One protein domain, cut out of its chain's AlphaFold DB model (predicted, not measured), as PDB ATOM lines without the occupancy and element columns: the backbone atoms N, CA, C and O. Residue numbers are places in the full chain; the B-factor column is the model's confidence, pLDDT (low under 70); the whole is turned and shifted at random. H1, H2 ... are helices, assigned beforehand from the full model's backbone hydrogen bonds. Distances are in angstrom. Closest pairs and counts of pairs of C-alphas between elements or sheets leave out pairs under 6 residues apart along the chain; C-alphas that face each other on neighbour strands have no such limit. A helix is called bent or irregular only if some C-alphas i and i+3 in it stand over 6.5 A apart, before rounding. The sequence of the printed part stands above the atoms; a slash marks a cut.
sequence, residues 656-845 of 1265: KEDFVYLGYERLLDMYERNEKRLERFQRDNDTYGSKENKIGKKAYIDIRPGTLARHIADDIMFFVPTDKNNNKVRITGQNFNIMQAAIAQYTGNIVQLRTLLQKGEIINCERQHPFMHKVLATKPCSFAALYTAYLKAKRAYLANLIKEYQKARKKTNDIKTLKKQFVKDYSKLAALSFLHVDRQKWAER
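This is residues 656 to 845 of the 1265 residues of an uncharacterized protein of Bacteroidales bacterium (UniProt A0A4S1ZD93). Two long helices, H1 and H6, lie side by side and run opposite ways along the longest axis, with a kinked helix, H7, across the first residues of H1 at one end. Toward the other end four shorter helices gather on one side of this pair: H2 and H5 on the first part of H6, and the hairpin of H3 and H4 beyond them. The printed part has 190 residues with seven named helices, H1 to H7 in order along the chain, and no named strand; the class is all helix. It is only just loose, close to compact, with a radius of gyration of the C-alphas of 19.5 A, and only just elongated, spanning 59 by 39 by 30 A.

H1, the longest helix, is residues 656 to 689 and runs 48.9 A from C-alpha 656 at (-46.603, -0.389, 11.512) to C-alpha 689 at (-17.071, -32.594, -10.537). H6 is residues 783 to 809, 39.3 A long. H2 is residues 705 to 719, 21.0 A; H3 is residues 733 to 744, 16.4 A; H4 is residues 750 to 759, 14.1 A; H5 is residues 772 to 777, 8.6 A. H7, residues 815 to 830, is 22.0 A long and ends at C-alpha 830 at (-43.906, -9.674, 14.112). It has a kink of 43 degrees near residue 824 and is only just irregular: C-alphas 824 and 827 are 6.7 A apart.

H6 is the hub, touching H1, H2 and H5. H1 and H6 touch at a shallow tilt of 31 degrees, opposite ways, closest at the C-alphas of Tyr 671 and Leu 798, 6.1 A. With residues 656 to 663 alone H1 touches H7, at a steep tilt of 65 degrees; the closest C-alphas are those of Val 660 and Tyr 826, 6.0 A. H6 touches H2 with residues 783 to 790 alone, closest at the C-alphas of Pro 705 and Phe 783, 7.0 A, and H5 with residues 786 to 793 alone, closest at those of Val 775 and Ala 789, 5.5 A. H2 and H3 touch at a steep tilt of 54 degrees, the C-alphas of Pro 705 and Ala 744 being closest at 4.8 A. H3 and H4 form a helical hairpin; residues 739 to 743 of H3 alone touch H4, closest at the C-alphas of Met 739 and Leu 756, 7.3 A. H1 and H2 are apart. In H1 to H5 every O i to N i+4 pair is within hydrogen-bond range; in H6 22 of 23 are, in H7 9 of 12.

The C-alphas farthest apart, of Gly 696 and Thr 817, are 60.6 A from each other. The printed part has no cut. The links H1 to H2, H2 to H3 and H4 to H5 are long. The mean pLDDT of the printed part is 79.9; residues 723 to 730, 766 and 805 to 827 are under 70.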
ATOM      1  N   LYS A 656     -46.051   0.958  11.711       76.94
ATOM      2  CA  LYS A 656     -46.603  -0.389  11.512       76.94
ATOM      3  C   LYS A 656     -46.699  -0.728  10.025       76.94
ATOM      4  O   LYS A 656     -46.347  -1.842   9.644       76.94
ATOM      5  N   GLU A 657     -47.117   0.227   9.190       74.56
ATOM      6  CA  GLU A 657     -47.127   0.063   7.729       74.56
ATOM      7  C   GLU A 657     -45.702  -0.113   7.176       74.56
ATOM      8  O   GLU A 657     -45.446  -1.066   6.433       74.56
ATOM      9  N   ASP A 658     -44.760   0.732   7.606       77.19
ATOM     10  CA  ASP A 658     -43.354   0.654   7.188       77.19
ATOM     11  C   ASP A 658     -42.700  -0.677   7.584       77.19
ATOM     12  O   ASP A 658     -41.958  -1.270   6.797       77.19
ATOM     13  N   PHE A 659     -42.988  -1.179   8.792       83.19
ATOM     14  CA  PHE A 659     -42.492  -2.473   9.262       83.19
ATOM     15  C   PHE A 659     -42.959  -3.618   8.359       83.19
ATOM     16  O   PHE A 659     -42.150  -4.462   7.969       83.19
ATOM     17  N   VAL A 660     -44.250  -3.650   8.015       78.19
ATOM     18  CA  VAL A 660     -44.834  -4.712   7.179       78.19
ATOM     19  C   VAL A 660     -44.243  -4.678   5.774       78.19
ATOM     20  O   VAL A 660     -43.818  -5.717   5.261       78.19
ATOM     21  N   TYR A 661     -44.152  -3.489   5.174       75.06
ATOM     22  CA  TYR A 661     -43.573  -3.310   3.845       75.06
ATOM     23  C   TYR A 661     -42.100  -3.746   3.802       75.06
ATOM     24  O   TYR A 661     -41.733  -4.624   3.018       75.06
ATOM     25  N   LEU A 662     -41.264  -3.213   4.702       81.00
ATOM     26  CA  LEU A 662     -39.834  -3.537   4.760       81.00
ATOM     27  C   LEU A 662     -39.575  -4.995   5.169       81.00
ATOM     28  O   LEU A 662     -38.593  -5.599   4.732       81.00
ATOM     29  N   GLY A 663     -40.445  -5.579   5.998       82.62
ATOM     30  CA  GLY A 663     -40.408  -6.995   6.359       82.62
ATOM     31  C   GLY A 663     -40.664  -7.905   5.158       82.62
ATOM     32  O   GLY A 663     -39.920  -8.866   4.949       82.62
ATOM     33  N   TYR A 664     -41.662  -7.580   4.333       80.12
ATOM     34  CA  TYR A 664     -41.983  -8.333   3.120       80.12
ATOM     35  C   TYR A 664     -40.913  -8.177   2.025       80.12
ATOM     36  O   TYR A 664     -40.476  -9.180   1.458       80.12
ATOM     37  N   GLU A 665     -40.419  -6.957   1.786       79.81
ATOM     38  CA  GLU A 665     -39.272  -6.699   0.895       79.81
ATOM     39  C   GLU A 665     -38.051  -7.534   1.305       79.81
ATOM     40  O   GLU A 665     -37.415  -8.189   0.476       79.81
ATOM     41  N   ARG A 666     -37.765  -7.609   2.612       86.69
ATOM     42  CA  ARG A 666     -36.676  -8.440   3.136       86.69
ATOM     43  C   ARG A 666     -36.885  -9.932   2.863       86.69
ATOM     44  O   ARG A 666     -35.911 -10.617   2.562       86.69
ATOM     45  N   LEU A 667     -38.112 -10.451   2.958       85.88
ATOM     46  CA  LEU A 667     -38.412 -11.854   2.629       85.88
ATOM     47  C   LEU A 667     -38.152 -12.161   1.149       85.88
ATOM     48  O   LEU A 667     -37.555 -13.197   0.842       85.88
ATOM     49  N   LEU A 668     -38.567 -11.266   0.245       81.94
ATOM     50  CA  LEU A 668     -38.326 -11.405  -1.194       81.94
ATOM     51  C   LEU A 668     -36.829 -11.368  -1.514       81.94
ATOM     52  O   LEU A 668     -36.322 -12.277  -2.169       81.94
ATOM     53  N   ASP A 669     -36.103 -10.386  -0.975       85.75
ATOM     54  CA  ASP A 669     -34.650 -10.279  -1.137       85.75
ATOM     55  C   ASP A 669     -33.926 -11.529  -0.602       85.75
ATOM     56  O   ASP A 669     -33.051 -12.085  -1.269       85.75
ATOM     57  N   MET A 670     -34.330 -12.049   0.563       89.88
ATOM     58  CA  MET A 670     -33.784 -13.298   1.108       89.88
ATOM     59  C   MET A 670     -34.059 -14.505   0.203       89.88
ATOM     60  O   MET A 670     -33.169 -15.346   0.035       89.88
ATOM     61  N   TYR A 671     -35.260 -14.603  -0.372       90.19
ATOM     62  CA  TYR A 671     -35.630 -15.674  -1.294       90.19
ATOM     63  C   TYR A 671     -34.801 -15.612  -2.582       90.19
ATOM     64  O   TYR A 671     -34.163 -16.599  -2.950       90.19
ATOM     65  N   GLU A 672     -34.719 -14.442  -3.219       85.50
ATOM     66  CA  GLU A 672     -33.938 -14.247  -4.444       85.50
ATOM     67  C   GLU A 672     -32.441 -14.495  -4.235       85.50
ATOM     68  O   GLU A 672     -31.789 -15.143  -5.060       85.50
ATOM     69  N   ARG A 673     -31.874 -14.007  -3.122       90.56
ATOM     70  CA  ARG A 673     -30.471 -14.274  -2.767       90.56
ATOM     71  C   ARG A 673     -30.225 -15.764  -2.559       90.56
ATOM     72  O   ARG A 673     -29.172 -16.258  -2.966       90.56
ATOM     73  N   ASN A 674     -31.169 -16.475  -1.939       93.44
ATOM     74  CA  ASN A 674     -31.070 -17.918  -1.739       93.44
ATOM     75  C   ASN A 674     -31.130 -18.687  -3.068       93.44
ATOM     76  O   ASN A 674     -30.297 -19.569  -3.267       93.44
ATOM     77  N   GLU A 675     -32.027 -18.318  -3.991       89.19
ATOM     78  CA  GLU A 675     -32.103 -18.928  -5.331       89.19
ATOM     79  C   GLU A 675     -30.816 -18.716  -6.125       89.19
ATOM     80  O   GLU A 675     -30.176 -19.686  -6.535       89.19
ATOM     81  N   LYS A 676     -30.353 -17.465  -6.238       87.06
ATOM     82  CA  LYS A 676     -29.094 -17.138  -6.931       87.06
ATOM     83  C   LYS A 676     -27.906 -17.905  -6.338       87.06
ATOM     84  O   LYS A 676     -27.005 -18.333  -7.065       87.06
ATOM     85  N   ARG A 677     -27.883 -18.097  -5.013       93.06
ATOM     86  CA  ARG A 677     -26.837 -18.859  -4.313       93.06
ATOM     87  C   ARG A 677     -26.944 -20.364  -4.565       93.06
ATOM     88  O   ARG A 677     -25.902 -20.988  -4.759       93.06
ATOM     89  N   LEU A 678     -28.148 -20.933  -4.582       92.31
ATOM     90  CA  LEU A 678     -28.382 -22.345  -4.892       92.31
ATOM     91  C   LEU A 678     -27.962 -22.670  -6.331       92.31
ATOM     92  O   LEU A 678     -27.196 -23.610  -6.538       92.31
ATOM     93  N   GLU A 679     -28.382 -21.858  -7.301       87.44
ATOM     94  CA  GLU A 679     -28.012 -22.009  -8.714       87.44
ATOM     95  C   GLU A 679     -26.503 -21.876  -8.935       87.44
ATOM     96  O   GLU A 679     -25.892 -22.647  -9.678       87.44
ATOM     97  N   ARG A 680     -25.866 -20.888  -8.291       88.44
ATOM     98  CA  ARG A 680     -24.412 -20.716  -8.358       88.44
ATOM     99  C   ARG A 680     -23.685 -21.916  -7.758       88.44
ATOM    100  O   ARG A 680     -22.788 -22.442  -8.403       88.44
ATOM    101  N   PHE A 681     -24.088 -22.370  -6.572       90.62
ATOM    102  CA  PHE A 681     -23.440 -23.504  -5.918       90.62
ATOM    103  C   PHE A 681     -23.588 -24.800  -6.721       90.62
ATOM    104  O   PHE A 681     -22.621 -25.542  -6.834       90.62
ATOM    105  N   GLN A 682     -24.755 -25.061  -7.319       88.38
ATOM    106  CA  GLN A 682     -24.951 -26.227  -8.190       88.38
ATOM    107  C   GLN A 682     -24.006 -26.192  -9.397       88.38
ATOM    108  O   GLN A 682     -23.294 -27.164  -9.631       88.38
ATOM    109  N   ARG A 683     -23.906 -25.049 -10.089       84.69
ATOM    110  CA  ARG A 683     -22.953 -24.873 -11.202       84.69
ATOM    111  C   ARG A 683     -21.499 -25.054 -10.771       84.69
ATOM    112  O   ARG A 683     -20.725 -25.703 -11.480       84.69
ATOM    113  N   ASP A 684     -21.130 -24.489  -9.625       86.00
ATOM    114  CA  ASP A 684     -19.783 -24.604  -9.067       86.00
ATOM    115  C   ASP A 684     -19.481 -26.070  -8.701       86.00
ATOM    116  O   ASP A 684     -18.403 -26.568  -9.022       86.00
ATOM    117  N   ASN A 685     -20.446 -26.792  -8.125       85.62
ATOM    118  CA  ASN A 685     -20.333 -28.208  -7.766       85.62
ATOM    119  C   ASN A 685     -20.236 -29.135  -8.987       85.62
ATOM    120  O   ASN A 685     -19.381 -30.023  -9.024       85.62
ATOM    121  N   ASP A 686     -21.033 -28.889 -10.025       83.56
ATOM    122  CA  ASP A 686     -20.962 -29.627 -11.290       83.56
ATOM    123  C   ASP A 686     -19.612 -29.405 -11.983       83.56
ATOM    124  O   ASP A 686     -18.971 -30.343 -12.472       83.56
ATOM    125  N   THR A 687     -19.132 -28.159 -11.974       83.25
ATOM    126  CA  THR A 687     -17.819 -27.810 -12.521       83.25
ATOM    127  C   THR A 687     -16.705 -28.453 -11.703       83.25
ATOM    128  O   THR A 687     -15.815 -29.066 -12.284       83.25
ATOM    129  N   TYR A 688     -16.779 -28.417 -10.372       81.88
ATOM    130  CA  TYR A 688     -15.841 -29.096  -9.476       81.88
ATOM    131  C   TYR A 688     -15.789 -30.618  -9.722       81.88
ATOM    132  O   TYR A 688     -14.734 -31.259  -9.651       81.88
ATOM    133  N   GLY A 689     -16.930 -31.212 -10.079       73.44
ATOM    134  CA  GLY A 689     -17.071 -32.594 -10.537       73.44
ATOM    135  C   GLY A 689     -16.396 -32.895 -11.883       73.44
ATOM    136  O   GLY A 689     -15.949 -34.025 -12.106       73.44
ATOM    137  N   SER A 690     -16.307 -31.893 -12.760       78.81
ATOM    138  CA  SER A 690     -15.931 -32.016 -14.170       78.81
ATOM    139  C   SER A 690     -14.435 -32.238 -14.405       78.81
ATOM    140  O   SER A 690     -13.575 -31.708 -13.708       78.81
ATOM    141  N   LYS A 691     -14.110 -32.949 -15.493       76.25
ATOM    142  CA  LYS A 691     -12.731 -33.104 -15.997       76.25
ATOM    143  C   LYS A 691     -12.127 -31.794 -16.519       76.25
ATOM    144  O   LYS A 691     -10.920 -31.731 -16.751       76.25
ATOM    145  N   GLU A 692     -12.950 -30.773 -16.765       75.19
ATOM    146  CA  GLU A 692     -12.468 -29.472 -17.239       75.19
ATOM    147  C   GLU A 692     -11.988 -28.543 -16.127       75.19
ATOM    148  O   GLU A 692     -11.189 -27.637 -16.420       75.19
ATOM    149  N   ASN A 693     -12.401 -28.804 -14.879       83.12
ATOM    150  CA  ASN A 693     -11.852 -28.140 -13.708       83.12
ATOM    151  C   ASN A 693     -10.431 -28.645 -13.480       83.12
ATOM    152  O   ASN A 693     -10.186 -29.798 -13.139       83.12
ATOM    153  N   LYS A 694      -9.479 -27.780 -13.802       83.12
ATOM    154  CA  LYS A 694      -8.072 -28.119 -13.969       83.12
ATOM    155  C   LYS A 694      -7.278 -27.102 -13.175       83.12
ATOM    156  O   LYS A 694      -7.369 -25.910 -13.470       83.12
ATOM    157  N   ILE A 695      -6.494 -27.579 -12.212       83.38
ATOM    158  CA  ILE A 695      -5.688 -26.717 -11.347       83.38
ATOM    159  C   ILE A 695      -4.776 -25.792 -12.162       83.38
ATOM    160  O   ILE A 695      -4.283 -26.177 -13.229       83.38
ATOM    161  N   GLY A 696      -4.596 -24.562 -11.683       79.62
ATOM    162  CA  GLY A 696      -3.797 -23.529 -12.342       79.62
ATOM    163  C   GLY A 696      -4.490 -22.775 -13.484       79.62
ATOM    164  O   GLY A 696      -3.849 -21.944 -14.112       79.62
ATOM    165  N   LYS A 697      -5.772 -23.042 -13.783       80.94
ATOM    166  CA  LYS A 697      -6.584 -22.180 -14.665       80.94
ATOM    167  C   LYS A 697      -7.249 -21.058 -13.857       80.94
ATOM    168  O   LYS A 697      -7.779 -21.337 -12.789       80.94
ATOM    169  N   LYS A 698      -7.412 -19.859 -14.429       71.31
ATOM    170  CA  LYS A 698      -8.248 -18.782 -13.849       71.31
ATOM    171  C   LYS A 698      -9.672 -19.197 -13.461       71.31
ATOM    172  O   LYS A 698     -10.208 -18.731 -12.465       71.31
ATOM    173  N   ALA A 699     -10.293 -20.060 -14.268       76.06
ATOM    174  CA  ALA A 699     -11.644 -20.576 -14.036       76.06
ATOM    175  C   ALA A 699     -11.666 -21.846 -13.166       76.06
ATOM    176  O   ALA A 699     -12.669 -22.556 -13.152       76.06
ATOM    177  N   TYR A 700     -10.549 -22.186 -12.512       83.50
ATOM    178  CA  TYR A 700     -10.507 -23.280 -11.552       83.50
ATOM    179  C   TYR A 700     -11.428 -22.954 -10.378       83.50
ATOM    180  O   TYR A 700     -11.332 -21.888  -9.768       83.50
ATOM    181  N   ILE A 701     -12.330 -23.882 -10.087       83.50
ATOM    182  CA  ILE A 701     -13.267 -23.778  -8.977       83.50
ATOM    183  C   ILE A 701     -12.764 -24.689  -7.868       83.50
ATOM    184  O   ILE A 701     -12.515 -25.872  -8.092       83.50
ATOM    185  N   ASP A 702     -12.635 -24.123  -6.674       82.56
ATOM    186  CA  ASP A 702     -12.291 -24.826  -5.443       82.56
ATOM    187  C   ASP A 702     -13.432 -24.631  -4.449       82.56
ATOM    188  O   ASP A 702     -13.732 -23.502  -4.044       82.56
ATOM    189  N   ILE A 703     -14.092 -25.723  -4.070       81.81
ATOM    190  CA  ILE A 703     -15.107 -25.682  -3.022       81.81
ATOM    191  C   ILE A 703     -14.369 -25.671  -1.692       81.81
ATOM    192  O   ILE A 703     -13.640 -26.606  -1.379       81.81
ATOM    193  N   ARG A 704     -14.568 -24.608  -0.909       82.50
ATOM    194  CA  ARG A 704     -13.958 -24.437   0.415       82.50
ATOM    195  C   ARG A 704     -15.007 -24.670   1.502       82.50
ATOM    196  O   ARG A 704     -15.772 -23.741   1.787       82.50
ATOM    197  N   PRO A 705     -15.048 -25.864   2.127       83.94
ATOM    198  CA  PRO A 705     -16.056 -26.193   3.127       83.94
ATOM    199  C   PRO A 705     -16.109 -25.193   4.278       83.94
ATOM    200  O   PRO A 705     -17.197 -24.775   4.644       83.94
ATOM    201  N   GLY A 706     -14.966 -24.700   4.768       82.88
ATOM    202  CA  GLY A 706     -14.919 -23.716   5.860       82.88
ATOM    203  C   GLY A 706     -15.704 -22.425   5.586       82.88
ATOM    204  O   GLY A 706     -16.498 -21.981   6.414       82.88
ATOM    205  N   THR A 707     -15.556 -21.831   4.394       86.75
ATOM    206  CA  THR A 707     -16.288 -20.604   4.020       86.75
ATOM    207  C   THR A 707     -17.793 -20.855   3.912       86.75
ATOM    208  O   THR A 707     -18.601 -20.038   4.352       86.75
ATOM    209  N   LEU A 708     -18.176 -21.991   3.326       91.06
ATOM    210  CA  LEU A 708     -19.577 -22.366   3.138       91.06
ATOM    211  C   LEU A 708     -20.241 -22.800   4.458       91.06
ATOM    212  O   LEU A 708     -21.407 -22.485   4.689       91.06
ATOM    213  N   ALA A 709     -19.493 -23.457   5.343       91.50
ATOM    214  CA  ALA A 709     -19.919 -23.839   6.683       91.50
ATOM    215  C   ALA A 709     -20.144 -22.615   7.565       91.50
ATOM    216  O   ALA A 709     -21.141 -22.572   8.277       91.50
ATOM    217  N   ARG A 710     -19.282 -21.590   7.471       92.12
ATOM    218  CA  ARG A 710     -19.508 -20.308   8.153       92.12
ATOM    219  C   ARG A 710     -20.817 -19.664   7.716       92.12
ATOM    220  O   ARG A 710     -21.596 -19.266   8.567       92.12
ATOM    221  N   HIS A 711     -21.095 -19.648   6.411       93.69
ATOM    222  CA  HIS A 711     -22.376 -19.158   5.911       93.69
ATOM    223  C   HIS A 711     -23.567 -19.941   6.485       93.69
ATOM    224  O   HIS A 711     -24.518 -19.311   6.930       93.69
ATOM    225  N   ILE A 712     -23.535 -21.283   6.488       93.50
ATOM    226  CA  ILE A 712     -24.622 -22.068   7.101       93.50
ATOM    227  C   ILE A 712     -24.727 -21.760   8.596       93.50
ATOM    228  O   ILE A 712     -25.830 -21.569   9.078       93.50
ATOM    229  N   ALA A 713     -23.614 -21.716   9.329       92.81
ATOM    230  CA  ALA A 713     -23.616 -21.457  10.765       92.81
ATOM    231  C   ALA A 713     -24.215 -20.078  11.093       92.81
ATOM    232  O   ALA A 713     -25.093 -19.994  11.949       92.81
ATOM    233  N   ASP A 714     -23.800 -19.025  10.379       92.19
ATOM    234  CA  ASP A 714     -24.367 -17.672  10.496       92.19
ATOM    235  C   ASP A 714     -25.875 -17.682  10.195       92.19
ATOM    236  O   ASP A 714     -26.668 -17.078  10.916       92.19
ATOM    237  N   ASP A 715     -26.285 -18.399   9.148       93.06
ATOM    238  CA  ASP A 715     -27.679 -18.460   8.714       93.06
ATOM    239  C   ASP A 715     -28.556 -19.311   9.650       93.06
ATOM    240  O   ASP A 715     -29.692 -18.937   9.916       93.06
ATOM    241  N   ILE A 716     -28.026 -20.394  10.230       91.75
ATOM    242  CA  ILE A 716     -28.695 -21.161  11.291       91.75
ATOM    243  C   ILE A 716     -28.958 -20.230  12.472       91.75
ATOM    244  O   ILE A 716     -30.100 -20.109  12.912       91.75
ATOM    245  N   MET A 717     -27.923 -19.533  12.955       88.62
ATOM    246  CA  MET A 717     -28.061 -18.607  14.081       88.62
ATOM    247  C   MET A 717     -29.044 -17.474  13.784       88.62
ATOM    248  O   MET A 717     -29.753 -17.037  14.685       88.62
ATOM    249  N   PHE A 718     -29.124 -17.031  12.529       88.50
ATOM    250  CA  PHE A 718     -30.065 -16.007  12.093       88.50
ATOM    251  C   PHE A 718     -31.539 -16.429  12.234       88.50
ATOM    252  O   PHE A 718     -32.381 -15.584  12.531       88.50
ATOM    253  N   PHE A 719     -31.874 -17.710  12.030       88.50
ATOM    254  CA  PHE A 719     -33.258 -18.205  12.100       88.50
ATOM    255  C   PHE A 719     -33.657 -18.794  13.463       88.50
ATOM    256  O   PHE A 719     -34.853 -18.981  13.707       88.50
ATOM    257  N   VAL A 720     -32.704 -19.085  14.356       84.81
ATOM    258  CA  VAL A 720     -33.005 -19.562  15.718       84.81
ATOM    259  C   VAL A 720     -33.729 -18.459  16.517       84.81
ATOM    260  O   VAL A 720     -33.238 -17.331  16.574       84.81
ATOM    261  N   PRO A 721     -34.886 -18.741  17.152       77.69
ATOM    262  CA  PRO A 721     -35.587 -17.758  17.979       77.69
ATOM    263  C   PRO A 721     -34.795 -17.320  19.219       77.69
ATOM    264  O   PRO A 721     -34.189 -18.144  19.903       77.69
ATOM    265  N   THR A 722     -34.836 -16.023  19.539       70.06
ATOM    266  CA  THR A 722     -34.188 -15.442  20.728       70.06
ATOM    267  C   THR A 722     -35.022 -15.628  21.996       70.06
ATOM    268  O   THR A 722     -36.213 -15.954  21.942       70.06
ATOM    269  N   ASP A 723     -34.399 -15.410  23.159       64.62
ATOM    270  CA  ASP A 723     -35.124 -15.367  24.425       64.62
ATOM    271  C   ASP A 723     -35.692 -13.986  24.747       64.62
ATOM    272  O   ASP A 723     -34.925 -13.046  24.940       64.62
ATOM    273  N   LYS A 724     -37.030 -13.876  24.800       54.50
ATOM    274  CA  LYS A 724     -37.749 -12.617  25.054       54.50
ATOM    275  C   LYS A 724     -37.461 -12.042  26.445       54.50
ATOM    276  O   LYS A 724     -37.495 -10.831  26.600       54.50
ATOM    277  N   ASN A 725     -37.133 -12.892  27.423       51.50
ATOM    278  CA  ASN A 725     -37.005 -12.474  28.823       51.50
ATOM    279  C   ASN A 725     -35.570 -12.111  29.239       51.50
ATOM    280  O   ASN A 725     -35.395 -11.499  30.283       51.50
ATOM    281  N   ASN A 726     -34.539 -12.489  28.467       52.22
ATOM    282  CA  ASN A 726     -33.150 -12.382  28.939       52.22
ATOM    283  C   ASN A 726     -32.138 -11.859  27.905       52.22
ATOM    284  O   ASN A 726     -30.964 -11.728  28.241       52.22
ATOM    285  N   ASN A 727     -32.537 -11.601  26.647       50.72
ATOM    286  CA  ASN A 727     -31.665 -11.092  25.567       50.72
ATOM    287  C   ASN A 727     -30.311 -11.832  25.382       50.72
ATOM    288  O   ASN A 727     -29.413 -11.340  24.697       50.72
ATOM    289  N   LYS A 728     -30.135 -13.033  25.953       52.56
ATOM    290  CA  LYS A 728     -28.891 -13.807  25.872       52.56
ATOM    291  C   LYS A 728     -28.831 -14.586  24.559       52.56
ATOM    292  O   LYS A 728     -29.731 -15.352  24.216       52.56
ATOM    293  N   VAL A 729     -27.722 -14.425  23.839       54.34
ATOM    294  CA  VAL A 729     -27.349 -15.282  22.707       54.34
ATOM    295  C   VAL A 729     -27.073 -16.690  23.245       54.34
ATOM    296  O   VAL A 729     -26.158 -16.866  24.050       54.34
ATOM    297  N   ARG A 730     -27.846 -17.697  22.809       65.00
ATOM    298  CA  ARG A 730     -27.738 -19.087  23.309       65.00
ATOM    299  C   ARG A 730     -26.357 -19.708  23.077       65.00
ATOM    300  O   ARG A 730     -25.825 -20.407  23.934       65.00
ATOM    301  N   ILE A 731     -25.738 -19.420  21.931       76.00
ATOM    302  CA  ILE A 731     -24.431 -19.967  21.546       76.00
ATOM    303  C   ILE A 731     -23.337 -18.912  21.727       76.00
ATOM    304  O   ILE A 731     -23.337 -17.864  21.087       76.00
ATOM    305  N   THR A 732     -22.351 -19.210  22.578       77.75
ATOM    306  CA  THR A 732     -21.143 -18.371  22.696       77.75
ATOM    307  C   THR A 732     -20.294 -18.413  21.424       77.75
ATOM    308  O   THR A 732     -20.285 -19.429  20.732       77.75
ATOM    309  N   GLY A 733     -19.513 -17.361  21.146       80.75
ATOM    310  CA  GLY A 733     -18.679 -17.280  19.933       80.75
ATOM    311  C   GLY A 733     -17.741 -18.478  19.717       80.75
ATOM    312  O   GLY A 733     -17.537 -18.911  18.589       80.75
ATOM    313  N   GLN A 734     -17.236 -19.093  20.790       79.44
ATOM    314  CA  GLN A 734     -16.429 -20.309  20.670       79.44
ATOM    315  C   GLN A 734     -17.270 -21.538  20.285       79.44
ATOM    316  O   GLN A 734     -16.865 -22.282  19.400       79.44
ATOM    317  N   ASN A 735     -18.463 -21.725  20.867       84.88
ATOM    318  CA  ASN A 735     -19.397 -22.777  20.432       84.88
ATOM    319  C   ASN A 735     -19.819 -22.581  18.967       84.88
ATOM    320  O   ASN A 735     -19.972 -23.557  18.238       84.88
ATOM    321  N   PHE A 736     -19.949 -21.332  18.511       88.38
ATOM    322  CA  PHE A 736     -20.181 -21.028  17.100       88.38
ATOM    323  C   PHE A 736     -19.019 -21.509  16.218       88.38
ATOM    324  O   PHE A 736     -19.252 -22.187  15.219       88.38
ATOM    325  N   ASN A 737     -17.769 -21.223  16.605       86.12
ATOM    326  CA  ASN A 737     -16.582 -21.683  15.874       86.12
ATOM    327  C   ASN A 737     -16.490 -23.216  15.833       86.12
ATOM    328  O   ASN A 737     -16.187 -23.782  14.785       86.12
ATOM    329  N   ILE A 738     -16.798 -23.884  16.947       87.25
ATOM    330  CA  ILE A 738     -16.843 -25.351  17.041       87.25
ATOM    331  C   ILE A 738     -17.891 -25.915  16.083       87.25
ATOM    332  O   ILE A 738     -17.589 -26.800  15.283       87.25
ATOM    333  N   MET A 739     -19.109 -25.367  16.109       89.75
ATOM    334  CA  MET A 739     -20.182 -25.773  15.205       89.75
ATOM    335  C   MET A 739     -19.790 -25.568  13.739       89.75
ATOM    336  O   MET A 739     -19.954 -26.474  12.925       89.75
ATOM    337  N   GLN A 740     -19.229 -24.405  13.401       91.38
ATOM    338  CA  GLN A 740     -18.757 -24.098  12.052       91.38
ATOM    339  C   GLN A 740     -17.682 -25.087  11.589       91.38
ATOM    340  O   GLN A 740     -17.742 -25.555  10.450       91.38
ATOM    341  N   ALA A 741     -16.719 -25.415  12.451       87.12
ATOM    342  CA  ALA A 741     -15.633 -26.333  12.126       87.12
ATOM    343  C   ALA A 741     -16.115 -27.781  11.974       87.12
ATOM    344  O   ALA A 741     -15.684 -28.479  11.054       87.12
ATOM    345  N   ALA A 742     -17.048 -28.216  12.825       88.62
ATOM    346  CA  ALA A 742     -17.679 -29.529  12.730       88.62
ATOM    347  C   ALA A 742     -18.515 -29.666  11.446       88.62
ATOM    348  O   ALA A 742     -18.419 -30.677  10.754       88.62
ATOM    349  N   ILE A 743     -19.277 -28.628  11.077       90.25
ATOM    350  CA  ILE A 743     -20.013 -28.587   9.806       90.25
ATOM    351  C   ILE A 743     -19.037 -28.635   8.620       90.25
ATOM    352  O   ILE A 743     -19.279 -29.377   7.673       90.25
ATOM    353  N   ALA A 744     -17.922 -27.898   8.663       88.12
ATOM    354  CA  ALA A 744     -16.926 -27.891   7.585       88.12
ATOM    355  C   ALA A 744     -16.260 -29.260   7.359       88.12
ATOM    356  O   ALA A 744     -15.886 -29.577   6.232       88.12
ATOM    357  N   GLN A 745     -16.120 -30.063   8.417       84.19
ATOM    358  CA  GLN A 745     -15.513 -31.400   8.396       84.19
ATOM    359  C   GLN A 745     -16.542 -32.531   8.274       84.19
ATOM    360  O   GLN A 745     -16.208 -33.695   8.483       84.19
ATOM    361  N   TYR A 746     -17.795 -32.214   7.951       86.69
ATOM    362  CA  TYR A 746     -18.868 -33.196   7.904       86.69
ATOM    363  C   TYR A 746     -18.669 -34.233   6.783       86.69
ATOM    364  O   TYR A 746     -18.778 -33.914   5.598       86.69
ATOM    365  N   THR A 747     -18.460 -35.496   7.168       81.00
ATOM    366  CA  THR A 747     -18.242 -36.652   6.272       81.00
ATOM    367  C   THR A 747     -19.398 -37.665   6.289       81.00
ATOM    368  O   THR A 747     -19.201 -38.845   6.015       81.00
ATOM    369  N   GLY A 748     -20.617 -37.226   6.630       81.75
ATOM    370  CA  GLY A 748     -21.816 -38.079   6.610       81.75
ATOM    371  C   GLY A 748     -22.246 -38.665   7.961       81.75
ATOM    372  O   GLY A 748     -23.266 -39.350   8.023       81.75
ATOM    373  N   ASN A 749     -21.535 -38.376   9.060       85.62
ATOM    374  CA  ASN A 749     -21.949 -38.790  10.408       85.62
ATOM    375  C   ASN A 749     -23.098 -37.913  10.942       85.62
ATOM    376  O   ASN A 749     -22.900 -36.952  11.694       85.62
ATOM    377  N   ILE A 750     -24.327 -38.249  10.545       87.56
ATOM    378  CA  ILE A 750     -25.533 -37.497  10.915       87.56
ATOM    379  C   ILE A 750     -25.824 -37.528  12.423       87.56
ATOM    380  O   ILE A 750     -26.382 -36.570  12.954       87.56
ATOM    381  N   VAL A 751     -25.432 -38.600  13.121       87.19
ATOM    382  CA  VAL A 751     -25.669 -38.774  14.564       87.19
ATOM    383  C   VAL A 751     -24.855 -37.757  15.357       87.19
ATOM    384  O   VAL A 751     -25.399 -37.064  16.220       87.19
ATOM    385  N   GLN A 752     -23.576 -37.601  15.015       84.75
ATOM    386  CA  GLN A 752     -22.701 -36.618  15.648       84.75
ATOM    387  C   GLN A 752     -23.185 -35.186  15.385       84.75
ATOM    388  O   GLN A 752     -23.271 -34.389  16.317       84.75
ATOM    389  N   LEU A 753     -23.579 -34.872  14.143       88.19
ATOM    390  CA  LEU A 753     -24.132 -33.556  13.806       88.19
ATOM    391  C   LEU A 753     -25.437 -33.276  14.567       88.19
ATOM    392  O   LEU A 753     -25.617 -32.179  15.091       88.19
ATOM    393  N   ARG A 754     -26.339 -34.260  14.670       89.06
ATOM    394  CA  ARG A 754     -27.589 -34.124  15.432       89.06
ATOM    395  C   ARG A 754     -27.311 -33.864  16.911       89.06
ATOM    396  O   ARG A 754     -27.898 -32.953  17.482       89.06
ATOM    397  N   THR A 755     -26.383 -34.616  17.495       88.44
ATOM    398  CA  THR A 755     -25.974 -34.460  18.898       88.44
ATOM    399  C   THR A 755     -25.389 -33.072  19.151       88.44
ATOM    400  O   THR A 755     -25.780 -32.407  20.105       88.44
ATOM    401  N   LEU A 756     -24.513 -32.595  18.262       88.12
ATOM    402  CA  LEU A 756     -23.911 -31.262  18.333       88.12
ATOM    403  C   LEU A 756     -24.970 -30.148  18.296       88.12
ATOM    404  O   LEU A 756     -24.938 -29.231  19.113       88.12
ATOM    405  N   LEU A 757     -25.926 -30.236  17.365       89.00
ATOM    406  CA  LEU A 757     -27.008 -29.254  17.228       89.00
ATOM    407  C   LEU A 757     -27.992 -29.302  18.406       89.00
ATOM    408  O   LEU A 757     -28.536 -28.266  18.782       89.00
ATOM    409  N   GLN A 758     -28.219 -30.479  18.993       88.38
ATOM    410  CA  GLN A 758     -29.057 -30.641  20.181       88.38
ATOM    411  C   GLN A 758     -28.375 -30.063  21.427       88.38
ATOM    412  O   GLN A 758     -28.997 -29.287  22.144       88.38
ATOM    413  N   LYS A 759     -27.083 -30.357  21.642       85.06
ATOM    414  CA  LYS A 759     -26.269 -29.744  22.710       85.06
ATOM    415  C   LYS A 759     -26.156 -28.223  22.556       85.06
ATOM    416  O   LYS A 759     -26.013 -27.515  23.544       85.06
ATOM    417  N   GLY A 760     -26.220 -27.718  21.323       82.25
ATOM    418  CA  GLY A 760     -26.307 -26.288  21.021       82.25
ATOM    419  C   GLY A 760     -27.710 -25.681  21.145       82.25
ATOM    420  O   GLY A 760     -27.867 -24.511  20.805       82.25
ATOM    421  N   GLU A 761     -28.720 -26.450  21.572       84.19
ATOM    422  CA  GLU A 761     -30.130 -26.035  21.684       84.19
ATOM    423  C   GLU A 761     -30.730 -25.470  20.381       84.19
ATOM    424  O   GLU A 761     -31.593 -24.587  20.397       84.19
ATOM    425  N   ILE A 762     -30.278 -25.973  19.228       86.94
ATOM    426  CA  ILE A 762     -30.768 -25.567  17.899       86.94
ATOM    427  C   ILE A 762     -31.959 -26.434  17.469       86.94
ATOM    428  O   ILE A 762     -32.848 -25.971  16.752       86.94
ATOM    429  N   ILE A 763     -31.979 -27.704  17.880       87.00
ATOM    430  CA  ILE A 763     -33.014 -28.693  17.542       87.00
ATOM    431  C   ILE A 763     -33.493 -29.421  18.800       87.00
ATOM    432  O   ILE A 763     -32.767 -29.457  19.790       87.00
ATOM    433  N   ASN A 764     -34.669 -30.060  18.730       82.25
ATOM    434  CA  ASN A 764     -35.255 -30.836  19.835       82.25
ATOM    435  C   ASN A 764     -35.346 -30.040  21.155       82.25
ATOM    436  O   ASN A 764     -35.156 -30.585  22.237       82.25
ATOM    437  N   CYS A 765     -35.619 -28.743  21.051       76.31
ATOM    438  CA  CYS A 765     -35.820 -27.827  22.165       76.31
ATOM    439  C   CYS A 765     -37.115 -27.037  21.932       76.31
ATOM    440  O   CYS A 765     -37.615 -26.987  20.804       76.31
ATOM    441  N   GLU A 766     -37.637 -26.379  22.970       69.75
ATOM    442  CA  GLU A 766     -38.882 -25.592  22.887       69.75
ATOM    443  C   GLU A 766     -38.881 -24.573  21.737       69.75
ATOM    444  O   GLU A 766     -39.911 -24.303  21.126       69.75
ATOM    445  N   ARG A 767     -37.709 -24.012  21.410       73.88
ATOM    446  CA  ARG A 767     -37.539 -22.991  20.364       73.88
ATOM    447  C   ARG A 767     -36.541 -23.453  19.311       73.88
ATOM    448  O   ARG A 767     -35.461 -22.885  19.164       73.88
ATOM    449  N   GLN A 768     -36.907 -24.528  18.624       85.50
ATOM    450  CA  GLN A 768     -36.098 -25.146  17.580       85.50
ATOM    451  C   GLN A 768     -36.029 -24.315  16.289       85.50
ATOM    452  O   GLN A 768     -36.946 -23.571  15.936       85.50
ATOM    453  N   HIS A 769     -34.950 -24.505  15.535       90.06
ATOM    454  CA  HIS A 769     -34.770 -23.915  14.215       90.06
ATOM    455  C   HIS A 769     -35.884 -24.357  13.234       90.06
ATOM    456  O   HIS A 769     -36.147 -25.561  13.102       90.06
ATOM    457  N   PRO A 770     -36.478 -23.432  12.452       89.69
ATOM    458  CA  PRO A 770     -37.749 -23.651  11.745       89.69
ATOM    459  C   PRO A 770     -37.748 -24.791  10.716       89.69
ATOM    460  O   PRO A 770     -38.780 -25.410  10.465       89.69
ATOM    461  N   PHE A 771     -36.604 -25.087  10.094       93.31
ATOM    462  CA  PHE A 771     -36.527 -26.091   9.025       93.31
ATOM    463  C   PHE A 771     -35.339 -27.056   9.126       93.31
ATOM    464  O   PHE A 771     -35.119 -27.839   8.202       93.31
ATOM    465  N   MET A 772     -34.580 -27.061  10.232       92.56
ATOM    466  CA  MET A 772     -33.354 -27.879  10.304       92.56
ATOM    467  C   MET A 772     -33.663 -29.382  10.378       92.56
ATOM    468  O   MET A 772     -32.943 -30.189   9.797       92.56
ATOM    469  N   HIS A 773     -34.787 -29.764  10.994       90.38
ATOM    470  CA  HIS A 773     -35.269 -31.150  10.999       90.38
ATOM    471  C   HIS A 773     -35.457 -31.708   9.575       90.38
ATOM    472  O   HIS A 773     -35.118 -32.862   9.322       90.38
ATOM    473  N   LYS A 774     -35.910 -30.875   8.620       92.56
ATOM    474  CA  LYS A 774     -36.063 -31.266   7.205       92.56
ATOM    475  C   LYS A 774     -34.715 -31.532   6.545       92.56
ATOM    476  O   LYS A 774     -34.610 -32.444   5.737       92.56
ATOM    477  N   VAL A 775     -33.686 -30.762   6.904       92.81
ATOM    478  CA  VAL A 775     -32.314 -30.947   6.404       92.81
ATOM    479  C   VAL A 775     -31.713 -32.244   6.945       92.81
ATOM    480  O   VAL A 775     -31.118 -33.012   6.196       92.81
ATOM    481  N   LEU A 776     -31.897 -32.531   8.236       91.56
ATOM    482  CA  LEU A 776     -31.392 -33.767   8.841       91.56
ATOM    483  C   LEU A 776     -32.127 -35.008   8.305       91.56
ATOM    484  O   LEU A 776     -31.504 -36.050   8.106       91.56
ATOM    485  N   ALA A 777     -33.422 -34.885   7.994       90.88
ATOM    486  CA  ALA A 777     -34.225 -35.960   7.412       90.88
ATOM    487  C   ALA A 777     -33.731 -36.413   6.025       90.88
ATOM    488  O   ALA A 777     -33.906 -37.579   5.678       90.88
ATOM    489  N   THR A 778     -33.058 -35.546   5.250       90.81
ATOM    490  CA  THR A 778     -32.481 -35.944   3.951       90.81
ATOM    491  C   THR A 778     -31.233 -36.823   4.070       90.81
ATOM    492  O   THR A 778     -30.723 -37.256   3.043       90.81
ATOM    493  N   LYS A 779     -30.718 -37.058   5.290       90.19
ATOM    494  CA  LYS A 779     -29.520 -37.875   5.577       90.19
ATOM    495  C   LYS A 779     -28.335 -37.561   4.637       90.19
ATOM    496  O   LYS A 779     -27.881 -38.439   3.905       90.19
ATOM    497  N   PRO A 780     -27.842 -36.307   4.609       88.81
ATOM    498  CA  PRO A 780     -26.766 -35.918   3.697       88.81
ATOM    499  C   PRO A 780     -25.482 -36.713   3.983       88.81
ATOM    500  O   PRO A 780     -25.050 -36.791   5.129       88.81
ATOM    501  N   CYS A 781     -24.853 -37.267   2.945       85.62
ATOM    502  CA  CYS A 781     -23.654 -38.111   3.060       85.62
ATOM    503  C   CYS A 781     -22.317 -37.348   2.960       85.62
ATOM    504  O   CYS A 781     -21.267 -37.928   3.205       85.62
ATOM    505  N   SER A 782     -22.340 -36.061   2.608       85.25
ATOM    506  CA  SER A 782     -21.152 -35.209   2.473       85.25
ATOM    507  C   SER A 782     -21.469 -33.756   2.816       85.25
ATOM    508  O   SER A 782     -22.644 -33.372   2.912       85.25
ATOM    509  N   PHE A 783     -20.436 -32.920   2.954       88.00
ATOM    510  CA  PHE A 783     -20.614 -31.487   3.181       88.00
ATOM    511  C   PHE A 783     -21.414 -30.812   2.050       88.00
ATOM    512  O   PHE A 783     -22.355 -30.058   2.306       88.00
ATOM    513  N   ALA A 784     -21.095 -31.110   0.785       88.06
ATOM    514  CA  ALA A 784     -21.798 -30.533  -0.365       88.06
ATOM    515  C   ALA A 784     -23.288 -30.934  -0.409       88.06
ATOM    516  O   ALA A 784     -24.153 -30.117  -0.752       88.06
ATOM    517  N   ALA A 785     -23.599 -32.176  -0.016       89.50
ATOM    518  CA  ALA A 785     -24.974 -32.650   0.118       89.50
ATOM    519  C   ALA A 785     -25.713 -31.919   1.249       89.50
ATOM    520  O   ALA A 785     -26.842 -31.466   1.044       89.50
ATOM    521  N   LEU A 786     -25.060 -31.732   2.403       92.44
ATOM    522  CA  LEU A 786     -25.601 -30.980   3.539       92.44
ATOM    523  C   LEU A 786     -25.911 -29.528   3.149       92.44
ATOM    524  O   LEU A 786     -27.017 -29.047   3.399       92.44
ATOM    525  N   TYR A 787     -24.979 -28.850   2.472       93.81
ATOM    526  CA  TYR A 787     -25.158 -27.468   2.018       93.81
ATOM    527  C   TYR A 787     -26.318 -27.330   1.021       93.81
ATOM    528  O   TYR A 787     -27.158 -26.437   1.147       93.81
ATOM    529  N   THR A 788     -26.429 -28.262   0.073       93.75
ATOM    530  CA  THR A 788     -27.545 -28.290  -0.885       93.75
ATOM    531  C   THR A 788     -28.887 -28.534  -0.194       93.75
ATOM    532  O   THR A 788     -29.873 -27.863  -0.511       93.75
ATOM    533  N   ALA A 789     -28.942 -29.488   0.741       94.94
ATOM    534  CA  ALA A 789     -30.147 -29.798   1.508       94.94
ATOM    535  C   ALA A 789     -30.607 -28.593   2.342       94.94
ATOM    536  O   ALA A 789     -31.793 -28.258   2.333       94.94
ATOM    537  N   TYR A 790     -29.665 -27.883   2.972       96.44
ATOM    538  CA  TYR A 790     -29.936 -26.666   3.732       96.44
ATOM    539  C   TYR A 790     -30.556 -25.560   2.863       96.44
ATOM    540  O   TYR A 790     -31.636 -25.058   3.178       96.44
ATOM    541  N   LEU A 791     -29.938 -25.224   1.721       96.44
ATOM    542  CA  LEU A 791     -30.457 -24.185   0.820       96.44
ATOM    543  C   LEU A 791     -31.840 -24.528   0.246       96.44
ATOM    544  O   LEU A 791     -32.689 -23.641   0.110       96.44
ATOM    545  N   LYS A 792     -32.095 -25.807  -0.066       96.19
ATOM    546  CA  LYS A 792     -33.412 -26.280  -0.528       96.19
ATOM    547  C   LYS A 792     -34.475 -26.167   0.566       96.19
ATOM    548  O   LYS A 792     -35.593 -25.740   0.275       96.19
ATOM    549  N   ALA A 793     -34.141 -26.518   1.808       96.19
ATOM    550  CA  ALA A 793     -35.055 -26.390   2.939       96.19
ATOM    551  C   ALA A 793     -35.382 -24.917   3.238       96.19
ATOM    552  O   ALA A 793     -36.555 -24.575   3.392       96.19
ATOM    553  N   LYS A 794     -34.372 -24.035   3.211       95.44
ATOM    554  CA  LYS A 794     -34.553 -22.581   3.341       95.44
ATOM    555  C   LYS A 794     -35.441 -22.010   2.239       95.44
ATOM    556  O   LYS A 794     -36.358 -21.246   2.530       95.44
ATOM    557  N   ARG A 795     -35.220 -22.416   0.984       94.81
ATOM    558  CA  ARG A 795     -36.074 -22.026  -0.149       94.81
ATOM    559  C   ARG A 795     -37.533 -22.385   0.098       94.81
ATOM    560  O   ARG A 795     -38.402 -21.541  -0.082       94.81
ATOM    561  N   ALA A 796     -37.797 -23.630   0.497       94.56
ATOM    562  CA  ALA A 796     -39.154 -24.102   0.756       94.56
ATOM    563  C   ALA A 796     -39.814 -23.334   1.912       94.56
ATOM    564  O   ALA A 796     -40.977 -22.957   1.809       94.56
ATOM    565  N   TYR A 797     -39.061 -23.057   2.980       93.06
ATOM    566  CA  TYR A 797     -39.528 -22.253   4.107       93.06
ATOM    567  C   TYR A 797     -39.907 -20.824   3.683       93.06
ATOM    568  O   TYR A 797     -41.038 -20.400   3.910       93.06
ATOM    569  N   LEU A 798     -39.010 -20.112   2.990       90.62
ATOM    570  CA  LEU A 798     -39.263 -18.748   2.513       90.62
ATOM    571  C   LEU A 798     -40.401 -18.690   1.482       90.62
ATOM    572  O   LEU A 798     -41.241 -17.798   1.549       90.62
ATOM    573  N   ALA A 799     -40.471 -19.655   0.557       89.38
ATOM    574  CA  ALA A 799     -41.548 -19.732  -0.430       89.38
ATOM    575  C   ALA A 799     -42.924 -19.909   0.225       89.38
ATOM    576  O   ALA A 799     -43.896 -19.310  -0.232       89.38
ATOM    577  N   ASN A 800     -43.012 -20.725   1.278       88.75
ATOM    578  CA  ASN A 800     -44.257 -20.919   2.016       88.75
ATOM    579  C   ASN A 800     -44.686 -19.628   2.718       88.75
ATOM    580  O   ASN A 800     -45.829 -19.216   2.531       88.75
ATOM    581  N   LEU A 801     -43.759 -18.937   3.396       85.69
ATOM    582  CA  LEU A 801     -44.032 -17.626   3.994       85.69
ATOM    583  C   LEU A 801     -44.556 -16.638   2.942       85.69
ATOM    584  O   LEU A 801     -45.625 -16.061   3.111       85.69
ATOM    585  N   ILE A 802     -43.863 -16.488   1.808       83.44
ATOM    586  CA  ILE A 802     -44.268 -15.562   0.734       83.44
ATOM    587  C   ILE A 802     -45.656 -15.915   0.175       83.44
ATOM    588  O   ILE A 802     -46.476 -15.021  -0.034       83.44
ATOM    589  N   LYS A 803     -45.944 -17.201  -0.070       81.38
ATOM    590  CA  LYS A 803     -47.250 -17.650  -0.585       81.38
ATOM    591  C   LYS A 803     -48.392 -17.328   0.373       81.38
ATOM    592  O   LYS A 803     -49.467 -16.943  -0.088       81.38
ATOM    593  N   GLU A 804     -48.174 -17.488   1.674       71.75
ATOM    594  CA  GLU A 804     -49.152 -17.122   2.699       71.75
ATOM    595  C   GLU A 804     -49.478 -15.620   2.641       71.75
ATOM    596  O   GLU A 804     -50.657 -15.265   2.618       71.75
ATOM    597  N   TYR A 805     -48.472 -14.752   2.466       65.69
ATOM    598  CA  TYR A 805     -48.680 -13.305   2.277       65.69
ATOM    599  C   TYR A 805     -49.341 -12.951   0.929       65.69
ATOM    600  O   TYR A 805     -50.212 -12.084   0.861       65.69
ATOM    601  N   GLN A 806     -48.996 -13.630  -0.169       65.44
ATOM    602  CA  GLN A 806     -49.601 -13.367  -1.487       65.44
ATOM    603  C   GLN A 806     -51.080 -13.772  -1.568       65.44
ATOM    604  O   GLN A 806     -51.858 -13.112  -2.260       65.44
ATOM    605  N   LYS A 807     -51.493 -14.835  -0.860       58.62
ATOM    606  CA  LYS A 807     -52.911 -15.220  -0.742       58.62
ATOM    607  C   LYS A 807     -53.742 -14.148  -0.026       58.62
ATOM    608  O   LYS A 807     -54.903 -13.974  -0.386       58.62
ATOM    609  N   ALA A 808     -53.156 -13.403   0.914       52.12
ATOM    610  CA  ALA A 808     -53.808 -12.253   1.545       52.12
ATOM    611  C   ALA A 808     -53.996 -11.077   0.562       52.12
ATOM    612  O   ALA A 808     -55.040 -10.429   0.574       52.12
ATOM    613  N   ARG A 809     -53.039 -10.861  -0.356       48.09
ATOM    614  CA  ARG A 809     -53.059  -9.776  -1.361       48.09
ATOM    615  C   ARG A 809     -54.084  -9.963  -2.490       48.09
ATOM    616  O   ARG A 809     -54.575  -8.976  -3.019       48.09
ATOM    617  N   LYS A 810     -54.406 -11.200  -2.890       48.56
ATOM    618  CA  LYS A 810     -55.283 -11.491  -4.053       48.56
ATOM    619  C   LYS A 810     -56.793 -11.320  -3.809       48.56
ATOM    620  O   LYS A 810     -57.558 -11.487  -4.751       48.56
ATOM    621  N   LYS A 811     -57.242 -11.020  -2.584       48.22
ATOM    622  CA  LYS A 811     -58.678 -10.915  -2.253       48.22
ATOM    623  C   LYS A 811     -59.311  -9.540  -2.527       48.22
ATOM    624  O   LYS A 811     -60.532  -9.450  -2.459       48.22
ATOM    625  N   THR A 812     -58.538  -8.501  -2.862       46.25
ATOM    626  CA  THR A 812     -59.079  -7.136  -3.034       46.25
ATOM    627  C   THR A 812     -58.131  -6.240  -3.847       46.25
ATOM    628  O   THR A 812     -56.923  -6.276  -3.630       46.25
ATOM    629  N   ASN A 813     -58.669  -5.412  -4.755       46.03
ATOM    630  CA  ASN A 813     -57.904  -4.496  -5.627       46.03
ATOM    631  C   ASN A 813     -57.806  -3.044  -5.105       46.03
ATOM    632  O   ASN A 813     -57.173  -2.212  -5.749       46.03
ATOM    633  N   ASP A 814     -58.409  -2.719  -3.956       46.47
ATOM    634  CA  ASP A 814     -58.401  -1.361  -3.398       46.47
ATOM    635  C   ASP A 814     -57.220  -1.121  -2.430       46.47
ATOM    636  O   ASP A 814     -57.035  -1.838  -1.443       46.47
ATOM    637  N   ILE A 815     -56.424  -0.081  -2.705       47.09
ATOM    638  CA  ILE A 815     -55.173   0.277  -2.013       47.09
ATOM    639  C   ILE A 815     -55.416   0.736  -0.565       47.09
ATOM    640  O   ILE A 815     -54.611   0.420   0.318       47.09
ATOM    641  N   LYS A 816     -56.525   1.438  -0.282       48.22
ATOM    642  CA  LYS A 816     -56.880   1.844   1.097       48.22
ATOM    643  C   LYS A 816     -57.282   0.634   1.943       48.22
ATOM    644  O   LYS A 816     -56.875   0.523   3.102       48.22
ATOM    645  N   THR A 817     -58.006  -0.307   1.341       50.41
ATOM    646  CA  THR A 817     -58.390  -1.574   1.974       50.41
ATOM    647  C   THR A 817     -57.174  -2.488   2.190       50.41
ATOM    648  O   THR A 817     -57.025  -3.058   3.270       50.41
ATOM    649  N   LEU A 818     -56.230  -2.525   1.241       49.75
ATOM    650  CA  LEU A 818     -54.937  -3.214   1.370       49.75
ATOM    651  C   LEU A 818     -54.124  -2.705   2.571       49.75
ATOM    652  O   LEU A 818     -53.659  -3.528   3.352       49.75
ATOM    653  N   LYS A 819     -53.997  -1.385   2.781       46.91
ATOM    654  CA  LYS A 819     -53.285  -0.813   3.948       46.91
ATOM    655  C   LYS A 819     -53.885  -1.249   5.290       46.91
ATOM    656  O   LYS A 819     -53.154  -1.685   6.176       46.91
ATOM    657  N   LYS A 820     -55.217  -1.244   5.417       51.28
ATOM    658  CA  LYS A 820     -55.928  -1.743   6.614       51.28
ATOM    659  C   LYS A 820     -55.751  -3.257   6.825       51.28
ATOM    660  O   LYS A 820     -55.744  -3.725   7.962       51.28
ATOM    661  N   GLN A 821     -55.585  -4.026   5.748       50.78
ATOM    662  CA  GLN A 821     -55.394  -5.482   5.778       50.78
ATOM    663  C   GLN A 821     -53.925  -5.876   6.034       50.78
ATOM    664  O   GLN A 821     -53.681  -6.845   6.750       50.78
ATOM    665  N   PHE A 822     -52.954  -5.069   5.586       51.75
ATOM    666  CA  PHE A 822     -51.533  -5.190   5.947       51.75
ATOM    667  C   PHE A 822     -51.306  -5.052   7.462       51.75
ATOM    668  O   PHE A 822     -50.463  -5.751   8.022       51.75
ATOM    669  N   VAL A 823     -52.115  -4.240   8.155       50.19
ATOM    670  CA  VAL A 823     -52.099  -4.134   9.626       50.19
ATOM    671  C   VAL A 823     -52.569  -5.433  10.311       50.19
ATOM    672  O   VAL A 823     -52.079  -5.749  11.392       50.19
ATOM    673  N   LYS A 824     -53.440  -6.248   9.686       54.28
ATOM    674  CA  LYS A 824     -53.842  -7.567  10.232       54.28
ATOM    675  C   LYS A 824     -52.726  -8.619  10.148       54.28
ATOM    676  O   LYS A 824     -52.648  -9.479  11.024       54.28
ATOM    677  N   ASP A 825     -51.848  -8.537   9.145       58.84
ATOM    678  CA  ASP A 825     -50.705  -9.451   8.971       58.84
ATOM    679  C   ASP A 825     -49.436  -9.007   9.729       58.84
ATOM    680  O   ASP A 825     -48.472  -9.775   9.817       58.84
ATOM    681  N   TYR A 826     -49.451  -7.817  10.348       65.88
ATOM    682  CA  TYR A 826     -48.388  -7.328  11.237       65.88
ATOM    683  C   TYR A 826     -48.028  -8.359  12.310       65.88
ATOM    684  O   TYR A 826     -46.854  -8.657  12.489       65.88
ATOM    685  N   SER A 827     -49.027  -8.965  12.958       65.69
ATOM    686  CA  SER A 827     -48.841  -9.974  14.014       65.69
ATOM    687  C   SER A 827     -48.040 -11.201  13.550       65.69
ATOM    688  O   SER A 827     -47.241 -11.740  14.313       65.69
ATOM    689  N   LYS A 828     -48.190 -11.617  12.286       71.81
ATOM    690  CA  LYS A 828     -47.490 -12.778  11.712       71.81
ATOM    691  C   LYS A 828     -46.043 -12.460  11.351       71.81
ATOM    692  O   LYS A 828     -45.163 -13.262  11.650       71.81
ATOM    693  N   LEU A 829     -45.779 -11.296  10.746       73.88
ATOM    694  CA  LEU A 829     -44.405 -10.837  10.492       73.88
ATOM    695  C   LEU A 829     -43.680 -10.540  11.806       73.88
ATOM    696  O   LEU A 829     -42.516 -10.897  11.953       73.88
ATOM    697  N   ALA A 830     -44.386  -9.941  12.763       70.56
ATOM    698  CA  ALA A 830     -43.906  -9.674  14.112       70.56
ATOM    699  C   ALA A 830     -43.522 -10.948  14.876       70.56
ATOM    700  O   ALA A 830     -42.622 -10.921  15.710       70.56
ATOM    701  N   ALA A 831     -44.182 -12.073  14.583       75.25
ATOM    702  CA  ALA A 831     -43.869 -13.365  15.185       75.25
ATOM    703  C   ALA A 831     -42.594 -14.019  14.615       75.25
ATOM    704  O   ALA A 831     -42.083 -14.971  15.208       75.25
ATOM    705  N   LEU A 832     -42.061 -13.544  13.479       80.31
ATOM    706  CA  LEU A 832     -40.836 -14.091  12.896       80.31
ATOM    707  C   LEU A 832     -39.615 -13.655  13.712       80.31
ATOM    708  O   LEU A 832     -39.309 -12.471  13.820       80.31
ATOM    709  N   SER A 833     -38.854 -14.632  14.209       73.56
ATOM    710  CA  SER A 833     -37.688 -14.425  15.085       73.56
ATOM    711  C   SER A 833     -36.637 -13.456  14.539       73.56
ATOM    712  O   SER A 833     -36.011 -12.723  15.300       73.56
ATOM    713  N   PHE A 834     -36.444 -13.436  13.222       79.44
ATOM    714  CA  PHE A 834     -35.454 -12.591  12.552       79.44
ATOM    715  C   PHE A 834     -35.970 -11.183  12.197       79.44
ATOM    716  O   PHE A 834     -35.195 -10.320  11.758       79.44
ATOM    717  N   LEU A 835     -37.271 -10.926  12.378       78.81
ATOM    718  CA  LEU A 835     -37.908  -9.617  12.245       78.81
ATOM    719  C   LEU A 835     -38.187  -9.051  13.641       78.81
ATOM    720  O   LEU A 835     -39.301  -9.063  14.140       78.81
ATOM    721  N   HIS A 836     -37.141  -8.538  14.283       77.38
ATOM    722  CA  HIS A 836     -37.242  -7.980  15.631       77.38
ATOM    723  C   HIS A 836     -38.061  -6.679  15.639       77.38
ATOM    724  O   HIS A 836     -37.569  -5.626  15.203       77.38
ATOM    725  N   VAL A 837     -39.292  -6.771  16.138       76.06
ATOM    726  CA  VAL A 837     -40.228  -5.649  16.305       76.06
ATOM    727  C   VAL A 837     -39.778  -4.711  17.419       76.06
ATOM    728  O   VAL A 837     -39.841  -3.504  17.246       76.06
ATOM    729  N   ASP A 838     -39.202  -5.255  18.490       74.56
ATOM    730  CA  ASP A 838     -38.826  -4.506  19.702       74.56
ATOM    731  C   ASP A 838     -37.608  -3.582  19.505       74.56
ATOM    732  O   ASP A 838     -37.145  -2.912  20.427       74.56
ATOM    733  N   ARG A 839     -37.028  -3.541  18.298       76.44
ATOM    734  CA  ARG A 839     -35.911  -2.634  18.012       76.44
ATOM    735  C   ARG A 839     -36.402  -1.195  18.092       76.44
ATOM    736  O   ARG A 839     -37.339  -0.834  17.392       76.44
ATOM    737  N   GLN A 840     -35.645  -0.340  18.779       75.06
ATOM    738  CA  GLN A 840     -35.940   1.094  18.922       75.06
ATOM    739  C   GLN A 840     -36.235   1.821  17.598       75.06
ATOM    740  O   GLN A 840     -36.958   2.804  17.589       75.06
ATOM    741  N   LYS A 841     -35.730   1.348  16.450       75.88
ATOM    742  CA  LYS A 841     -36.074   1.934  15.141       75.88
ATOM    743  C   LYS A 841     -37.563   1.824  14.758       75.88
ATOM    744  O   LYS A 841     -37.958   2.496  13.812       75.88
ATOM    745  N   TRP A 842     -38.321   0.963  15.437       80.19
ATOM    746  CA  TRP A 842     -39.758   0.745  15.269       80.19
ATOM    747  C   TRP A 842     -40.582   1.242  16.469       80.19
ATOM    748  O   TRP A 842     -41.786   1.004  16.505       80.19
ATOM    749  N   ALA A 843     -39.950   1.899  17.448       80.88
ATOM    750  CA  ALA A 843     -40.665   2.563  18.534       80.88
ATOM    751  C   ALA A 843     -41.470   3.747  17.987       80.88
ATOM    752  O   ALA A 843     -41.057   4.353  16.996       80.88
ATOM    753  N   GLU A 844     -42.597   4.071  18.625       81.50
ATOM    754  CA  GLU A 844     -43.431   5.213  18.246       81.50
ATOM    755  C   GLU A 844     -42.612   6.512  18.224       81.50
ATOM    756  O   GLU A 844     -41.830   6.791  19.127       81.50
ATOM    757  N   ARG A 845     -42.749   7.284  17.138       83.50
ATOM    758  CA  ARG A 845     -41.970   8.505  16.882       83.50
ATOM    759  C   ARG A 845     -42.661   9.715  17.518       83.50
ATOM    760  O   ARG A 845     -43.121  10.600  16.800       83.50
TER     761      ARG A 845